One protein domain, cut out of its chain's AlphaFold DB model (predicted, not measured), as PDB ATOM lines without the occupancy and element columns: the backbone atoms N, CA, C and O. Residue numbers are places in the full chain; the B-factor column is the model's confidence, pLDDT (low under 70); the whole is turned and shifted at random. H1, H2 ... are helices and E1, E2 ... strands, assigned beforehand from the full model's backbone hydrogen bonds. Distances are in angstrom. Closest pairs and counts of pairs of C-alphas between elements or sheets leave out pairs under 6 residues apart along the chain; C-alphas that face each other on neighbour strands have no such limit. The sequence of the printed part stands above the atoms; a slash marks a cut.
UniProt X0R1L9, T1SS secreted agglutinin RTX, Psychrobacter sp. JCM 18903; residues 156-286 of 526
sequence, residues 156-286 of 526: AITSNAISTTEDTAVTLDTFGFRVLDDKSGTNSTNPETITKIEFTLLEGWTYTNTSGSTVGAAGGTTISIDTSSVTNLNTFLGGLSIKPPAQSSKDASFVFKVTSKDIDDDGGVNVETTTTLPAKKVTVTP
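Overview. This is residues 156 to 286 of the 526 residues of the protein "T1SS secreted agglutinin RTX" of Psychrobacter sp. JCM 18903 (UniProt X0R1L9). The strands make a rod: a four-strand sheet of E5, E3, E8 and E9 forms one part of its length and a smaller sheet of E1, E10 and E7 the other, with E7 running on into E8. The two short helices H1 and H2 touch near the middle, and the pair E4 and E6 lies toward the smaller sheet's end. The printed part has 131 residues, with elements in the order E1 H1 E2 E3 E4 E5 H2 E6 E7 E8 E9 E10. The larger sheet, E5 E3 E8 E9, is antiparallel, and E1 E10 E7 is mixed; the class is mostly strand, with under half of the residues in named elements. It is compact, with a radius of gyration of the C-alphas of 16.0 A and spans of 54 by 25 by 23 A.

Arrangement. The largest sheet holds E5, residues 222 to 226, E3, residues 193 to 200, E8, residues 256 to 262, and E9, residues 271 to 276; it is twisted, with C-alphas up to 4.3 A off its best plane. N 225 and O 197 are 2.8 A apart between E5 and E3, N 259 and O 196 2.8 A between E3 and E8, and N 275 and O 258 2.8 A in the hairpin E8 and E9. E7, residues 252 to 254, runs on into E8 at 26 degrees. E10, residues 280 to 285, is antiparallel to E7, with N 280 and O 254 2.8 A apart, and parallel to E1, residues 162 to 165, with N 285 and O 164 2.8 A apart. E4, residues 206 to 208, is antiparallel to E6, residues 241 to 243, with N 208 and O 241 2.8 A apart. H1, residues 172 to 175, only grazes the sheet E1 E10 E7 with residues 174 to 175. H1 touches H2, residues 233 to 237; their closest C-alphas, of Asp 173 and Leu 237, are 4.8 A apart. E2, residues 177 to 179, pairs with no named strand and is near H2. In H2 the O i to N i+4 pair is within hydrogen-bond range; H1 is too short for such a pair.

Along the chain. E3 is 22.0 A long, E8 18.8 A, E9 16.5 A, E10 16.2 A, E5 12.9 A and E1 10.7 A. E1 begins at C-alpha 162 (473.853, 377.869, 388.053), and E10 ends at C-alpha 285 (471.249, 367.924, 392.072).

Size, cuts and confidence. The C-alphas farthest apart, of Gln 247 and Asp 266, are 54.0 A apart. The printed part has no cut. The links E2 to E3 and E4 to E5 are long, with 13 residues each. The mean pLDDT of the printed part is 90.6; residues 184 to 189 and 217 are under 70.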
ATOM      1  N   ALA A 156     473.069 393.136 383.371       94.88
ATOM      2  CA  ALA A 156     472.879 391.764 382.929       94.88
ATOM      3  C   ALA A 156     473.494 390.744 383.895       94.88
ATOM      4  O   ALA A 156     474.414 391.033 384.651       94.88
ATOM      5  N   ILE A 157     473.014 389.504 383.803       94.62
ATOM      6  CA  ILE A 157     473.632 388.319 384.411       94.62
ATOM      7  C   ILE A 157     474.438 387.598 383.325       94.62
ATOM      8  O   ILE A 157     473.900 387.316 382.250       94.62
ATOM      9  N   THR A 158     475.731 387.350 383.551       91.12
ATOM     10  CA  THR A 158     476.610 386.635 382.594       91.12
ATOM     11  C   THR A 158     476.434 385.126 382.650       91.12
ATOM     12  O   THR A 158     476.686 384.446 381.658       91.12
ATOM     13  N   SER A 159     476.007 384.601 383.795       91.19
ATOM     14  CA  SER A 159     475.945 383.165 384.022       91.19
ATOM     15  C   SER A 159     474.836 382.504 383.206       91.19
ATOM     16  O   SER A 159     473.668 382.927 383.208       91.19
ATOM     17  N   ASN A 160     475.232 381.445 382.496       81.88
ATOM     18  CA  ASN A 160     474.361 380.649 381.632       81.88
ATOM     19  C   ASN A 160     473.730 379.461 382.367       81.88
ATOM     20  O   ASN A 160     472.623 379.063 382.019       81.88
ATOM     21  N   ALA A 161     474.410 378.921 383.378       88.62
ATOM     22  CA  ALA A 161     473.919 377.849 384.230       88.62
ATOM     23  C   ALA A 161     474.418 378.078 385.658       88.62
ATOM     24  O   ALA A 161     475.571 378.463 385.853       88.62
ATOM     25  N   ILE A 162     473.537 377.857 386.628       95.31
ATOM     26  CA  ILE A 162     473.853 377.869 388.053       95.31
ATOM     27  C   ILE A 162     473.341 376.540 388.579       95.31
ATOM     28  O   ILE A 162     472.175 376.211 388.369       95.31
ATOM     29  N   SER A 163     474.217 375.769 389.207       95.06
ATOM     30  CA  SER A 163     473.867 374.474 389.771       95.06
ATOM     31  C   SER A 163     474.511 374.286 391.130       95.06
ATOM     32  O   SER A 163     475.605 374.794 391.380       95.06
ATOM     33  N   THR A 164     473.848 373.517 391.974       96.00
ATOM     34  CA  THR A 164     474.344 373.084 393.273       96.00
ATOM     35  C   THR A 164     473.904 371.659 393.528       96.00
ATOM     36  O   THR A 164     472.954 371.187 392.915       96.00
ATOM     37  N   THR A 165     474.594 370.967 394.418       93.62
ATOM     38  CA  THR A 165     474.007 369.804 395.074       93.62
ATOM     39  C   THR A 165     472.994 370.273 396.107       93.62
ATOM     40  O   THR A 165     473.068 371.411 396.594       93.62
ATOM     41  N   GLU A 166     472.058 369.399 396.432       90.31
ATOM     42  CA  GLU A 166     471.236 369.512 397.621       90.31
ATOM     43  C   GLU A 166     472.057 369.901 398.859       90.31
ATOM     44  O   GLU A 166     473.276 369.695 398.948       90.31
ATOM     45  N   ASP A 167     471.381 370.599 399.768       86.75
ATOM     46  CA  ASP A 167     471.920 371.080 401.033       86.75
ATOM     47  C   ASP A 167     473.155 371.986 400.973       86.75
ATOM     48  O   ASP A 167     473.677 372.450 401.995       86.75
ATOM     49  N   THR A 168     473.575 372.342 399.764       92.50
ATOM     50  CA  THR A 168     474.779 373.112 399.503       92.50
ATOM     51  C   THR A 168     474.403 374.532 399.100       92.50
ATOM     52  O   THR A 168     473.546 374.769 398.251       92.50
ATOM     53  N   ALA A 169     475.036 375.513 399.742       94.44
ATOM     54  CA  ALA A 169     474.763 376.917 399.473       94.44
ATOM     55  C   ALA A 169     475.395 377.386 398.149       94.44
ATOM     56  O   ALA A 169     476.548 377.082 397.849       94.44
ATOM     57  N   VAL A 170     474.662 378.219 397.412       96.38
ATOM     58  CA  VAL A 170     475.106 378.924 396.206       96.38
ATOM     59  C   VAL A 170     475.431 380.365 396.563       96.38
ATOM     60  O   VAL A 170     474.576 381.095 397.069       96.38
ATOM     61  N   THR A 171     476.656 380.804 396.288       97.06
ATOM     62  CA  THR A 171     477.060 382.196 396.517       97.06
ATOM     63  C   THR A 171     476.536 383.123 395.420       97.06
ATOM     64  O   THR A 171     476.390 382.725 394.262       97.06
ATOM     65  N   LEU A 172     476.221 384.377 395.758       97.31
ATOM     66  CA  LEU A 172     475.552 385.293 394.823       97.31
ATOM     67  C   LEU A 172     476.459 385.807 393.691       97.31
ATOM     68  O   LEU A 172     475.951 386.266 392.668       97.31
ATOM     69  N   ASP A 173     477.781 385.710 393.826       96.50
ATOM     70  CA  ASP A 173     478.729 386.037 392.753       96.50
ATOM     71  C   ASP A 173     478.620 385.075 391.561       96.50
ATOM     72  O   ASP A 173     478.878 385.472 390.425       96.50
ATOM     73  N   THR A 174     478.134 383.848 391.784       96.44
ATOM     74  CA  THR A 174     477.889 382.861 390.718       96.44
ATOM     75  C   THR A 174     476.822 383.306 389.720       96.44
ATOM     76  O   THR A 174     476.797 382.808 388.596       96.44
ATOM     77  N   PHE A 175     475.970 384.272 390.077       96.44
ATOM     78  CA  PHE A 175     475.014 384.881 389.154       96.44
ATOM     79  C   PHE A 175     475.687 385.873 388.197       96.44
ATOM     80  O   PHE A 175     475.094 386.211 387.184       96.44
ATOM     81  N   GLY A 176     476.911 386.343 388.461       95.38
ATOM     82  CA  GLY A 176     477.669 387.151 387.503       95.38
ATOM     83  C   GLY A 176     476.970 388.451 387.085       95.38
ATOM     84  O   GLY A 176     476.863 388.752 385.891       95.38
ATOM     85  N   PHE A 177     476.446 389.202 388.057       96.31
ATOM     86  CA  PHE A 177     475.864 390.523 387.814       96.31
ATOM     87  C   PHE A 177     476.915 391.474 387.228       96.31
ATOM     88  O   PHE A 177     478.006 391.619 387.777       96.31
ATOM     89  N   ARG A 178     476.573 392.145 386.128       93.31
ATOM     90  CA  ARG A 178     477.413 393.155 385.478       93.31
ATOM     91  C   ARG A 178     476.577 394.319 384.962       93.31
ATOM     92  O   ARG A 178     475.410 394.131 384.620       93.31
ATOM     93  N   VAL A 179     477.207 395.478 384.854       93.62
ATOM     94  CA  VAL A 179     476.753 396.567 383.979       93.62
ATOM     95  C   VAL A 179     477.223 396.291 382.548       93.62
ATOM     96  O   VAL A 179     478.149 395.500 382.339       93.62
ATOM     97  N   LEU A 180     476.548 396.878 381.569       90.94
ATOM     98  CA  LEU A 180     476.963 396.875 380.168       90.94
ATOM     99  C   LEU A 180     477.786 398.128 379.850       90.94
ATOM    100  O   LEU A 180     478.741 398.012 379.085       90.94
ATOM    101  N   ASP A 181     477.494 399.257 380.507       89.06
ATOM    102  CA  ASP A 181     478.370 400.429 380.519       89.06
ATOM    103  C   ASP A 181     479.473 400.295 381.590       89.06
ATOM    104  O   ASP A 181     479.448 400.907 382.659       89.06
ATOM    105  N   ASP A 182     480.460 399.439 381.316       82.38
ATOM    106  CA  ASP A 182     481.645 399.263 382.169       82.38
ATOM    107  C   ASP A 182     482.843 400.139 381.747       82.38
ATOM    108  O   ASP A 182     483.929 400.035 382.332       82.38
ATOM    109  N   LYS A 183     482.658 400.982 380.718       75.88
ATOM    110  CA  LYS A 183     483.688 401.804 380.055       75.88
ATOM    111  C   LYS A 183     484.961 401.032 379.672       75.88
ATOM    112  O   LYS A 183     486.069 401.593 379.663       75.88
ATOM    113  N   SER A 184     484.852 399.744 379.337       59.44
ATOM    114  CA  SER A 184     486.003 398.950 378.907       59.44
ATOM    115  C   SER A 184     486.574 399.462 377.572       59.44
ATOM    116  O   SER A 184     486.004 399.290 376.501       59.44
ATOM    117  N   GLY A 185     487.758 400.089 377.619       50.19
ATOM    118  CA  GLY A 185     488.615 400.250 376.437       50.19
ATOM    119  C   GLY A 185     489.096 401.652 376.066       50.19
ATOM    120  O   GLY A 185     490.135 401.710 375.412       50.19
ATOM    121  N   THR A 186     488.473 402.768 376.477       47.84
ATOM    122  CA  THR A 186     488.979 404.096 376.033       47.84
ATOM    123  C   THR A 186     488.817 405.306 376.955       47.84
ATOM    124  O   THR A 186     489.507 406.279 376.684       47.84
ATOM    125  N   ASN A 187     488.043 405.292 378.047       52.16
ATOM    126  CA  ASN A 187     488.048 406.360 379.069       52.16
ATOM    127  C   ASN A 187     487.449 405.817 380.381       52.16
ATOM    128  O   ASN A 187     486.241 405.711 380.503       52.16
ATOM    129  N   SER A 188     488.281 405.453 381.365       56.53
ATOM    130  CA  SER A 188     487.848 404.818 382.631       56.53
ATOM    131  C   SER A 188     487.260 405.777 383.679       56.53
ATOM    132  O   SER A 188     487.306 405.488 384.876       56.53
ATOM    133  N   THR A 189     486.780 406.950 383.280       67.38
ATOM    134  CA  THR A 189     486.125 407.881 384.203       67.38
ATOM    135  C   THR A 189     484.643 407.550 384.245       67.38
ATOM    136  O   THR A 189     484.036 407.460 383.192       67.38
ATOM    137  N   ASN A 190     484.081 407.403 385.448       81.19
ATOM    138  CA  ASN A 190     482.633 407.332 385.679       81.19
ATOM    139  C   ASN A 190     481.878 406.119 385.073       81.19
ATOM    140  O   ASN A 190     480.833 406.322 384.475       81.19
ATOM    141  N   PRO A 191     482.330 404.858 385.249       86.94
ATOM    142  CA  PRO A 191     481.544 403.704 384.796       86.94
ATOM    143  C   PRO A 191     480.204 403.590 385.536       86.94
ATOM    144  O   PRO A 191     480.104 403.977 386.709       86.94
ATOM    145  N   GLU A 192     479.209 402.971 384.893       92.00
ATOM    146  CA  GLU A 192     477.971 402.586 385.563       92.00
ATOM    147  C   GLU A 192     478.296 401.614 386.712       92.00
ATOM    148  O   GLU A 192     479.165 400.742 386.629       92.00
ATOM    149  N   THR A 193     477.598 401.756 387.837       93.25
ATOM    150  CA  THR A 193     477.805 400.912 389.021       93.25
ATOM    151  C   THR A 193     476.490 400.361 389.538       93.25
ATOM    152  O   THR A 193     475.481 401.056 389.571       93.25
ATOM    153  N   ILE A 194     476.485 399.106 389.989       97.00
ATOM    154  CA  ILE A 194     475.328 398.528 390.683       97.00
ATOM    155  C   ILE A 194     475.326 399.047 392.123       97.00
ATOM    156  O   ILE A 194     476.287 398.832 392.864       97.00
ATOM    157  N   THR A 195     474.244 399.707 392.530       97.06
ATOM    158  CA  THR A 195     474.064 400.284 393.872       97.06
ATOM    159  C   THR A 195     473.176 399.426 394.767       97.06
ATOM    160  O   THR A 195     473.264 399.531 395.992       97.06
ATOM    161  N   LYS A 196     472.337 398.559 394.186       98.06
ATOM    162  CA  LYS A 196     471.440 397.687 394.949       98.06
ATOM    163  C   LYS A 196     471.050 396.428 394.180       98.06
ATOM    164  O   LYS A 196     470.764 396.494 392.985       98.06
ATOM    165  N   ILE A 197     470.929 395.302 394.880       98.44
ATOM    166  CA  ILE A 197     470.336 394.060 394.361       98.44
ATOM    167  C   ILE A 197     469.198 393.629 395.287       98.44
ATOM    168  O   ILE A 197     469.368 393.548 396.502       98.44
ATOM    169  N   GLU A 198     468.036 393.329 394.716       98.00
ATOM    170  CA  GLU A 198     466.859 392.858 395.439       98.00
ATOM    171  C   GLU A 198     466.275 391.602 394.801       98.00
ATOM    172  O   GLU A 198     466.190 391.491 393.579       98.00
ATOM    173  N   PHE A 199     465.809 390.671 395.624       97.31
ATOM    174  CA  PHE A 199     465.050 389.504 395.174       97.31
ATOM    175  C   PHE A 199     464.111 389.025 396.278       97.31
ATOM    176  O   PHE A 199     464.249 389.396 397.442       97.31
ATOM    177  N   THR A 200     463.122 388.213 395.914       95.44
ATOM    178  CA  THR A 200     462.252 387.552 396.896       95.44
ATOM    179  C   THR A 200     462.755 386.139 397.127       95.44
ATOM    180  O   THR A 200     462.940 385.389 396.170       95.44
ATOM    181  N   LEU A 201     462.986 385.791 398.389       94.56
ATOM    182  CA  LEU A 201     463.376 384.450 398.789       94.56
ATOM    183  C   LEU A 201     462.184 383.501 398.628       94.56
ATOM    184  O   LEU A 201     461.067 383.812 399.054       94.56
ATOM    185  N   LEU A 202     462.423 382.363 397.985       93.88
ATOM    186  CA  LEU A 202     461.401 381.348 397.755       93.88
ATOM    187  C   LEU A 202     461.124 380.558 399.041       93.88
ATOM    188  O   LEU A 202     461.904 380.595 399.991       93.88
ATOM    189  N   GLU A 203     459.983 379.876 399.090       90.75
ATOM    190  CA  GLU A 203     459.647 378.982 400.203       90.75
ATOM    191  C   GLU A 203     460.685 377.858 400.335       90.75
ATOM    192  O   GLU A 203     461.204 377.369 399.335       90.75
ATOM    193  N   GLY A 204     461.039 377.503 401.569       90.19
ATOM    194  CA  GLY A 204     462.078 376.530 401.914       90.19
ATOM    195  C   GLY A 204     463.519 377.037 401.769       90.19
ATOM    196  O   GLY A 204     464.383 376.609 402.526       90.19
ATOM    197  N   TRP A 205     463.783 377.993 400.875       94.00
ATOM    198  CA  TRP A 205     465.124 378.549 400.679       94.00
ATOM    199  C   TRP A 205     465.542 379.453 401.841       94.00
ATOM    200  O   TRP A 205     464.733 380.193 402.412       94.00
ATOM    201  N   THR A 206     466.838 379.445 402.143       94.38
ATOM    202  CA  THR A 206     467.451 380.329 403.145       94.38
ATOM    203  C   THR A 206     468.457 381.273 402.487       94.38
ATOM    204  O   THR A 206     469.050 380.947 401.461       94.38
ATOM    205  N   TYR A 207     468.644 382.463 403.060       95.75
ATOM    206  CA  TYR A 207     469.673 383.427 402.655       95.75
ATOM    207  C   TYR A 207     470.630 383.689 403.815       95.75
ATOM    208  O   TYR A 207     470.179 383.960 404.929       95.75
ATOM    209  N   THR A 208     471.935 383.666 403.544       95.38
ATOM    210  CA  THR A 208     472.992 383.974 404.512       95.38
ATOM    211  C   THR A 208     473.708 385.254 404.103       95.38
ATOM    212  O   THR A 208     474.174 385.381 402.970       95.38
ATOM    213  N   ASN A 209     473.805 386.211 405.027       92.62
ATOM    214  CA  ASN A 209     474.547 387.451 404.801       92.62
ATOM    215  C   ASN A 209     476.030 387.333 405.216       92.62
ATOM    216  O   ASN A 209     476.446 386.346 405.818       92.62
ATOM    217  N   THR A 210     476.820 388.390 404.997       89.12
ATOM    218  CA  THR A 210     478.258 388.422 405.336       89.12
ATOM    219  C   THR A 210     478.575 388.276 406.829       89.12
ATOM    220  O   THR A 210     479.716 387.993 407.187       89.12
ATOM    221  N   SER A 211     477.593 388.470 407.715       87.75
ATOM    222  CA  SER A 211     477.747 388.262 409.165       87.75
ATOM    223  C   SER A 211     477.461 386.822 409.605       87.75
ATOM    224  O   SER A 211     477.593 386.512 410.786       87.75
ATOM    225  N   GLY A 212     477.052 385.953 408.673       84.00
ATOM    226  CA  GLY A 212     476.620 384.583 408.947       84.00
ATOM    227  C   GLY A 212     475.185 384.478 409.471       84.00
ATOM    228  O   GLY A 212     474.741 383.394 409.834       84.00
ATOM    229  N   SER A 213     474.443 385.590 409.516       86.75
ATOM    230  CA  SER A 213     473.028 385.569 409.879       86.75
ATOM    231  C   SER A 213     472.223 384.975 408.733       86.75
ATOM    232  O   SER A 213     472.288 385.466 407.602       86.75
ATOM    233  N   THR A 214     471.424 383.967 409.059       85.19
ATOM    234  CA  THR A 214     470.497 383.321 408.137       85.19
ATOM    235  C   THR A 214     469.096 383.906 408.293       85.19
ATOM    236  O   THR A 214     468.664 384.254 409.394       85.19
ATOM    237  N   VAL A 215     468.380 384.057 407.183       85.94
ATOM    238  CA  VAL A 215     466.963 384.440 407.167       85.94
ATOM    239  C   VAL A 215     466.191 383.557 406.195       85.94
ATOM    240  O   VAL A 215     466.694 383.198 405.130       85.94
ATOM    241  N   GLY A 216     464.936 383.284 406.554       70.25
ATOM    242  CA  GLY A 216     463.968 382.612 405.690       70.25
ATOM    243  C   GLY A 216     463.890 381.091 405.842       70.25
ATOM    244  O   GLY A 216     464.841 380.445 406.254       70.25
ATOM    245  N   ALA A 217     462.686 380.595 405.551       66.12
ATOM    246  CA  ALA A 217     462.266 379.213 405.268       66.12
ATOM    247  C   ALA A 217     460.770 379.235 404.873       66.12
ATOM    248  O   ALA A 217     460.303 378.440 404.074       66.12
ATOM    249  N   ALA A 218     460.012 380.219 405.381       73.31
ATOM    250  CA  ALA A 218     458.592 380.425 405.068       73.31
ATOM    251  C   ALA A 218     458.314 381.097 403.701       73.31
ATOM    252  O   ALA A 218     457.156 381.285 403.340       73.31
ATOM    253  N   GLY A 219     459.358 381.488 402.957       78.88
ATOM    254  CA  GLY A 219     459.237 382.198 401.680       78.88
ATOM    255  C   GLY A 219     458.695 383.631 401.783       78.88
ATOM    256  O   GLY A 219     458.294 384.110 402.842       78.88
ATOM    257  N   GLY A 220     458.736 384.357 400.664       85.12
ATOM    258  CA  GLY A 220     458.127 385.687 400.517       85.12
ATOM    259  C   GLY A 220     458.932 386.854 401.103       85.12
ATOM    260  O   GLY A 220     458.578 388.011 400.880       85.12
ATOM    261  N   THR A 221     460.034 386.585 401.807       92.31
ATOM    262  CA  THR A 221     460.928 387.623 402.335       92.31
ATOM    263  C   THR A 221     461.675 388.315 401.198       92.31
ATOM    264  O   THR A 221     462.400 387.672 400.439       92.31
ATOM    265  N   THR A 222     461.550 389.638 401.090       94.44
ATOM    266  CA  THR A 222     462.393 390.427 400.185       94.44
ATOM    267  C   THR A 222     463.777 390.621 400.797       94.44
ATOM    268  O   THR A 222     463.916 391.199 401.873       94.44
ATOM    269  N   ILE A 223     464.800 390.152 400.090       96.06
ATOM    270  CA  ILE A 223     466.204 390.396 400.400       96.06
ATOM    271  C   ILE A 223     466.639 391.646 399.643       96.06
ATOM    272  O   ILE A 223     466.407 391.755 398.440       96.06
ATOM    273  N   SER A 224     467.257 392.583 400.359       96.00
ATOM    274  CA  SER A 224     467.781 393.831 399.810       96.00
ATOM    275  C   SER A 224     469.247 393.971 400.189       96.00
ATOM    276  O   SER A 224     469.586 394.028 401.370       96.00
ATOM    277  N   ILE A 225     470.102 394.046 399.176       97.00
ATOM    278  CA  ILE A 225     471.554 394.109 399.292       97.00
ATOM    279  C   ILE A 225     471.993 395.481 398.784       97.00
ATOM    280  O   ILE A 225     471.835 395.778 397.603       97.00
ATOM    281  N   ASP A 226     472.517 396.315 399.680       96.50
ATOM    282  CA  ASP A 226     473.130 397.601 399.334       96.50
ATOM    283  C   ASP A 226     474.580 397.369 398.890       96.50
ATOM    284  O   ASP A 226     475.376 396.779 399.625       96.50
ATOM    285  N   THR A 227     474.908 397.810 397.677       96.00
ATOM    286  CA  THR A 227     476.242 397.683 397.076       96.00
ATOM    287  C   THR A 227     476.886 399.039 396.798       96.00
ATOM    288  O   THR A 227     477.975 399.094 396.235       96.00
ATOM    289  N   SER A 228     476.267 400.143 397.228       92.94
ATOM    290  CA  SER A 228     476.709 401.512 396.930       92.94
ATOM    291  C   SER A 228     478.126 401.841 397.422       92.94
ATOM    292  O   SER A 228     478.815 402.658 396.814       92.94
ATOM    293  N   SER A 229     478.588 401.199 398.500       91.25
ATOM    294  CA  SER A 229     479.940 401.367 399.050       91.25
ATOM    295  C   SER A 229     480.905 400.232 398.684       91.25
ATOM    296  O   SER A 229     481.994 400.143 399.256       91.25
ATOM    297  N   VAL A 230     480.509 399.317 397.796       91.44
ATOM    298  CA  VAL A 230     481.283 398.113 397.475       91.44
ATOM    299  C   VAL A 230     482.286 398.404 396.361       91.44
ATOM    300  O   VAL A 230     481.919 398.781 395.257       91.44
ATOM    301  N   THR A 231     483.575 398.179 396.633       87.88
ATOM    302  CA  THR A 231     484.648 398.387 395.642       87.88
ATOM    303  C   THR A 231     484.797 397.219 394.664       87.88
ATOM    304  O   THR A 231     485.146 397.426 393.507       87.88
ATOM    305  N   ASN A 232     484.550 395.984 395.114       91.62
ATOM    306  CA  ASN A 232     484.563 394.792 394.265       91.62
ATOM    307  C   ASN A 232     483.272 394.004 394.488       91.62
ATOM    308  O   ASN A 232     483.122 393.321 395.505       91.62
ATOM    309  N   LEU A 233     482.349 394.125 393.533       93.31
ATOM    310  CA  LEU A 233     481.025 393.520 393.616       93.31
ATOM    311  C   LEU A 233     481.105 391.995 393.745       93.31
ATOM    312  O   LEU A 233     480.495 391.438 394.650       93.31
ATOM    313  N   ASN A 234     481.907 391.329 392.912       93.69
ATOM    314  CA  ASN A 234     482.017 389.868 392.929       93.69
ATOM    315  C   ASN A 234     482.560 389.350 394.265       93.69
ATOM    316  O   ASN A 234     481.998 388.424 394.837       93.69
ATOM    317  N   THR A 235     483.607 389.972 394.814       95.25
ATOM    318  CA  THR A 235     484.139 389.569 396.127       95.25
ATOM    319  C   THR A 235     483.114 389.756 397.244       95.25
ATOM    320  O   THR A 235     483.014 388.911 398.127       95.25
ATOM    321  N   PHE A 236     482.341 390.844 397.212       96.25
ATOM    322  CA  PHE A 236     481.294 391.085 398.202       96.25
ATOM    323  C   PHE A 236     480.147 390.073 398.091       96.25
ATOM    324  O   PHE A 236     479.746 389.493 399.098       96.25
ATOM    325  N   LEU A 237     479.663 389.817 396.871       97.00
ATOM    326  CA  LEU A 237     478.601 388.842 396.616       97.00
ATOM    327  C   LEU A 237     479.037 387.402 396.917       97.00
ATOM    328  O   LEU A 237     478.195 386.598 397.302       97.00
ATOM    329  N   GLY A 238     480.334 387.091 396.832       96.69
ATOM    330  CA  GLY A 238     480.888 385.799 397.253       96.69
ATOM    331  C   GLY A 238     480.789 385.539 398.761       96.69
ATOM    332  O   GLY A 238     480.895 384.397 399.197       96.69
ATOM    333  N   GLY A 239     480.553 386.578 399.569       95.88
ATOM    334  CA  GLY A 239     480.256 386.455 401.001       95.88
ATOM    335  C   GLY A 239     478.766 386.304 401.327       95.88
ATOM    336  O   GLY A 239     478.410 386.272 402.504       95.88
ATOM    337  N   LEU A 240     477.899 386.266 400.313       97.31
ATOM    338  CA  LEU A 240     476.449 386.140 400.439       97.31
ATOM    339  C   LEU A 240     476.003 384.856 399.748       97.31
ATOM    340  O   LEU A 240     476.495 384.543 398.665       97.31
ATOM    341  N   SER A 241     475.046 384.133 400.321       96.75
ATOM    342  CA  SER A 241     474.579 382.884 399.718       96.75
ATOM    343  C   SER A 241     473.090 382.644 399.886       96.75
ATOM    344  O   SER A 241     472.445 383.179 400.787       96.75
ATOM    345  N   ILE A 242     472.557 381.817 398.996       96.12
ATOM    346  CA  ILE A 242     471.247 381.190 399.119       96.12
ATOM    347  C   ILE A 242     471.445 379.678 399.213       96.12
ATOM    348  O   ILE A 242     472.286 379.133 398.504       96.12
ATOM    349  N   LYS A 243     470.708 378.997 400.085       94.38
ATOM    350  CA  LYS A 243     470.758 377.534 400.218       94.38
ATOM    351  C   LYS A 243     469.371 376.953 399.898       94.38
ATOM    352  O   LYS A 243     468.384 377.552 400.354       94.38
ATOM    353  N   PRO A 244     469.292 375.861 399.109       94.25
ATOM    354  CA  PRO A 244     468.039 375.156 398.853       94.25
ATOM    355  C   PRO A 244     467.386 374.667 400.157       94.25
ATOM    356  O   PRO A 244     468.031 374.686 401.212       94.25
ATOM    357  N   PRO A 245     466.097 374.285 400.117       91.19
ATOM    358  CA  PRO A 245     465.460 373.604 401.237       91.19
ATOM    359  C   PRO A 245     466.250 372.337 401.595       91.19
ATOM    360  O   PRO A 245     466.823 371.713 400.708       91.19
ATOM    361  N   ALA A 246     466.287 371.988 402.881       88.31
ATOM    362  CA  ALA A 246     466.881 370.725 403.320       88.31
ATOM    363  C   ALA A 246     466.090 369.547 402.747       88.31
ATOM    364  O   ALA A 246     464.854 369.637 402.709       88.31
ATOM    365  N   GLN A 247     466.790 368.476 402.368       85.88
ATOM    366  CA  GLN A 247     466.180 367.271 401.794       85.88
ATOM    367  C   GLN A 247     465.354 367.567 400.523       85.88
ATOM    368  O   GLN A 247     464.330 366.946 400.266       85.88
ATOM    369  N   SER A 248     465.719 368.615 399.772       91.25
ATOM    370  CA  SER A 248     465.116 368.888 398.474       91.25
ATOM    371  C   SER A 248     466.140 369.109 397.374       91.25
ATOM    372  O   SER A 248     466.983 370.014 397.439       91.25
ATOM    373  N   SER A 249     465.904 368.418 396.263       94.06
ATOM    374  CA  SER A 249     466.579 368.609 394.981       94.06
ATOM    375  C   SER A 249     465.757 369.414 393.983       94.06
ATOM    376  O   SER A 249     466.030 369.438 392.785       94.06
ATOM    377  N   LYS A 250     464.778 370.163 394.491       93.25
ATOM    378  CA  LYS A 250     463.911 370.989 393.670       93.25
ATOM    379  C   LYS A 250     464.616 372.241 393.155       93.25
ATOM    380  O   LYS A 250     465.056 373.119 393.909       93.25
ATOM    381  N   ASP A 251     464.592 372.391 391.842       95.44
ATOM    382  CA  ASP A 251     465.056 373.549 391.109       95.44
ATOM    383  C   ASP A 251     464.276 374.820 391.481       95.44
ATOM    384  O   ASP A 251     463.061 374.842 391.710       95.44
ATOM    385  N   ALA A 252     464.976 375.950 391.439       95.12
ATOM    386  CA  ALA A 252     464.409 377.256 391.749       95.12
ATOM    387  C   ALA A 252     464.707 378.281 390.662       95.12
ATOM    388  O   ALA A 252     465.734 378.232 389.995       95.12
ATOM    389  N   SER A 253     463.821 379.262 390.492       96.00
ATOM    390  CA  SER A 253     464.048 380.394 389.590       96.00
ATOM    391  C   SER A 253     463.934 381.715 390.339       96.00
ATOM    392  O   SER A 253     462.879 382.044 390.876       96.00
ATOM    393  N   PHE A 254     465.014 382.494 390.333       96.31
ATOM    394  CA  PHE A 254     465.098 383.779 391.020       96.31
ATOM    395  C   PHE A 254     464.966 384.936 390.036       96.31
ATOM    396  O   PHE A 254     465.630 384.971 389.001       96.31
ATOM    397  N   VAL A 255     464.119 385.905 390.380       96.88
ATOM    398  CA  VAL A 255     463.996 387.177 389.663       96.88
ATOM    399  C   VAL A 255     464.656 388.260 390.501       96.88
ATOM    400  O   VAL A 255     464.266 388.483 391.649       96.88
ATOM    401  N   PHE A 256     465.629 388.946 389.909       98.06
ATOM    402  CA  PHE A 256     466.369 390.018 390.563       98.06
ATOM    403  C   PHE A 256     465.916 391.379 390.047       98.06
ATOM    404  O   PHE A 256     465.715 391.574 388.848       98.06
ATOM    405  N   LYS A 257     465.802 392.338 390.960       98.31
ATOM    406  CA  LYS A 257     465.734 393.763 390.660       98.31
ATOM    407  C   LYS A 257     467.086 394.364 390.996       98.31
ATOM    408  O   LYS A 257     467.537 394.269 392.133       98.31
ATOM    409  N   VAL A 258     467.736 394.954 390.010       98.50
ATOM    410  CA  VAL A 258     469.067 395.535 390.154       98.50
ATOM    411  C   VAL A 258     468.941 397.026 389.930       98.50
ATOM    412  O   VAL A 258     468.414 397.452 388.906       98.50
ATOM    413  N   THR A 259     469.377 397.809 390.908       98.38
ATOM    414  CA  THR A 259     469.498 399.257 390.763       98.38
ATOM    415  C   THR A 259     470.935 399.573 390.417       98.38
ATOM    416  O   THR A 259     471.852 399.113 391.102       98.38
ATOM    417  N   SER A 260     471.123 400.325 389.343       97.19
ATOM    418  CA  SER A 260     472.423 400.831 388.937       97.19
ATOM    419  C   SER A 260     472.373 402.337 388.754       97.19
ATOM    420  O   SER A 260     471.317 402.923 388.497       97.19
ATOM    421  N   LYS A 261     473.533 402.950 388.951       94.75
ATOM    422  CA  LYS A 261     473.774 404.374 388.845       94.75
ATOM    423  C   LYS A 261     474.809 404.605 387.764       94.75
ATOM    424  O   LYS A 261     475.930 404.107 387.872       94.75
ATOM    425  N   ASP A 262     474.421 405.414 386.797       93.00
ATOM    426  CA  ASP A 262     475.267 405.862 385.709       93.00
ATOM    427  C   ASP A 262     475.642 407.335 385.933       93.00
ATOM    428  O   ASP A 262     474.814 408.154 386.364       93.00
ATOM    429  N   ILE A 263     476.923 407.642 385.750       89.00
ATOM    430  CA  ILE A 263     477.511 408.954 386.006       89.00
ATOM    431  C   ILE A 263     477.921 409.528 384.662       89.00
ATOM    432  O   ILE A 263     478.694 408.926 383.933       89.00
ATOM    433  N   ASP A 264     477.451 410.738 384.399       88.19
ATOM    434  CA  ASP A 264     477.763 411.476 383.183       88.19
ATOM    435  C   ASP A 264     479.285 411.575 382.945       88.19
ATOM    436  O   ASP A 264     480.060 411.923 383.853       88.19
ATOM    437  N   ASP A 265     479.721 411.263 381.725       87.31
ATOM    438  CA  ASP A 265     481.129 411.105 381.348       87.31
ATOM    439  C   ASP A 265     481.939 412.404 381.473       87.31
ATOM    440  O   ASP A 265     483.168 412.370 381.601       87.31
ATOM    441  N   ASP A 266     481.274 413.560 381.480       84.56
ATOM    442  CA  ASP A 266     481.892 414.869 381.709       84.56
ATOM    443  C   ASP A 266     481.498 415.542 383.040       84.56
ATOM    444  O   ASP A 266     481.904 416.678 383.316       84.56
ATOM    445  N   GLY A 267     480.826 414.803 383.931       74.75
ATOM    446  CA  GLY A 267     480.544 415.217 385.307       74.75
ATOM    447  C   GLY A 267     479.243 416.001 385.505       74.75
ATOM    448  O   GLY A 267     479.122 416.713 386.509       74.75
ATOM    449  N   GLY A 268     478.285 415.887 384.583       76.69
ATOM    450  CA  GLY A 268     476.931 416.420 384.708       76.69
ATOM    451  C   GLY A 268     475.974 415.564 385.555       76.69
ATOM    452  O   GLY A 268     476.171 415.378 386.760       76.69
ATOM    453  N   VAL A 269     474.836 415.163 384.979       84.25
ATOM    454  CA  VAL A 269     473.705 414.599 385.744       84.25
ATOM    455  C   VAL A 269     473.832 413.088 385.885       84.25
ATOM    456  O   VAL A 269     473.815 412.369 384.898       84.25
ATOM    457  N   ASN A 270     473.827 412.591 387.123       90.06
ATOM    458  CA  ASN A 270     473.772 411.151 387.382       90.06
ATOM    459  C   ASN A 270     472.338 410.632 387.270       90.06
ATOM    460  O   ASN A 270     471.412 411.246 387.809       90.06
ATOM    461  N   VAL A 271     472.176 409.465 386.658       93.88
ATOM    462  CA  VAL A 271     470.891 408.772 386.536       93.88
ATOM    463  C   VAL A 271     470.953 407.477 387.339       93.88
ATOM    464  O   VAL A 271     471.988 406.824 387.409       93.88
ATOM    465  N   GLU A 272     469.849 407.112 387.984       96.00
ATOM    466  CA  GLU A 272     469.717 405.850 388.711       96.00
ATOM    467  C   GLU A 272     468.404 405.181 388.310       96.00
ATOM    468  O   GLU A 272     467.349 405.822 388.291       96.00
ATOM    469  N   THR A 273     468.476 403.892 387.983       97.19
ATOM    470  CA  THR A 273     467.339 403.120 387.475       97.19
ATOM    471  C   THR A 273     467.346 401.727 388.083       97.19
ATOM    472  O   THR A 273     468.395 401.104 388.229       97.19
ATOM    473  N   THR A 274     466.159 401.203 388.397       98.06
ATOM    474  CA  THR A 274     465.976 399.802 388.788       98.06
ATOM    475  C   THR A 274     465.475 398.977 387.606       98.06
ATOM    476  O   THR A 274     464.360 399.181 387.123       98.06
ATOM    477  N   THR A 275     466.257 397.981 387.204       98.25
ATOM    478  CA  THR A 275     465.929 397.037 386.133       98.25
ATOM    479  C   THR A 275     465.560 395.679 386.717       98.25
ATOM    480  O   THR A 275     466.250 395.143 387.583       98.25
ATOM    481  N   THR A 276     464.458 395.094 386.242       98.12
ATOM    482  CA  THR A 276     464.108 393.702 386.563       98.12
ATOM    483  C   THR A 276     464.775 392.782 385.551       98.12
ATOM    484  O   THR A 276     464.491 392.866 384.357       98.12
ATOM    485  N   LEU A 277     465.659 391.911 386.025       96.81
ATOM    486  CA  LEU A 277     466.351 390.937 385.192       96.81
ATOM    487  C   LEU A 277     465.472 389.704 384.934       96.81
ATOM    488  O   LEU A 277     464.626 389.364 385.767       96.81
ATOM    489  N   PRO A 278     465.677 388.998 383.806       94.38
ATOM    490  CA  PRO A 278     465.020 387.722 383.555       94.38
ATOM    491  C   PRO A 278     465.270 386.720 384.684       94.38
ATOM    492  O   PRO A 278     466.340 386.720 385.295       94.38
ATOM    493  N   ALA A 279     464.298 385.835 384.913       95.00
ATOM    494  CA  ALA A 279     464.431 384.773 385.899       95.00
ATOM    495  C   ALA A 279     465.665 383.908 385.606       95.00
ATOM    496  O   ALA A 279     465.895 383.498 384.463       95.00
ATOM    497  N   LYS A 280     466.454 383.621 386.642       95.88
ATOM    498  CA  LYS A 280     467.618 382.741 386.562       95.88
ATOM    499  C   LYS A 280     467.377 381.477 387.358       95.88
ATOM    500  O   LYS A 280     467.089 381.537 388.551       95.88
ATOM    501  N   LYS A 281     467.479 380.352 386.651       95.44
ATOM    502  CA  LYS A 281     467.313 379.015 387.203       95.44
ATOM    503  C   LYS A 281     468.574 378.607 387.965       95.44
ATOM    504  O   LYS A 281     469.676 378.740 387.433       95.44
ATOM    505  N   VAL A 282     468.378 378.115 389.179       97.25
ATOM    506  CA  VAL A 282     469.347 377.371 389.976       97.25
ATOM    507  C   VAL A 282     468.904 375.920 389.925       97.25
ATOM    508  O   VAL A 282     467.783 375.624 390.342       97.25
ATOM    509  N   THR A 283     469.751 375.057 389.370       96.75
ATOM    510  CA  THR A 283     469.495 373.618 389.347       96.75
ATOM    511  C   THR A 283     470.052 372.952 390.595       96.75
ATOM    512  O   THR A 283     471.213 373.194 390.933       96.75
ATOM    513  N   VAL A 284     469.254 372.138 391.275       96.19
ATOM    514  CA  VAL A 284     469.672 371.402 392.471       96.19
ATOM    515  C   VAL A 284     469.819 369.930 392.093       96.19
ATOM    516  O   VAL A 284     468.981 369.375 391.407       96.19
ATOM    517  N   THR A 285     470.960 369.326 392.409       94.75
ATOM    518  CA  THR A 285     471.249 367.924 392.072       94.75
ATOM    519  C   THR A 285     471.076 367.046 393.310       94.75
ATOM    520  O   THR A 285     471.677 367.399 394.331       94.75
ATOM    521  N   PRO A 286     470.373 365.906 393.187       94.06
ATOM    522  CA  PRO A 286     470.145 364.970 394.284       94.06
ATOM    523  C   PRO A 286     471.415 364.361 394.860       94.06
ATOM    524  O   PRO A 286     472.416 364.167 394.150       94.06
TER     525      PRO A 286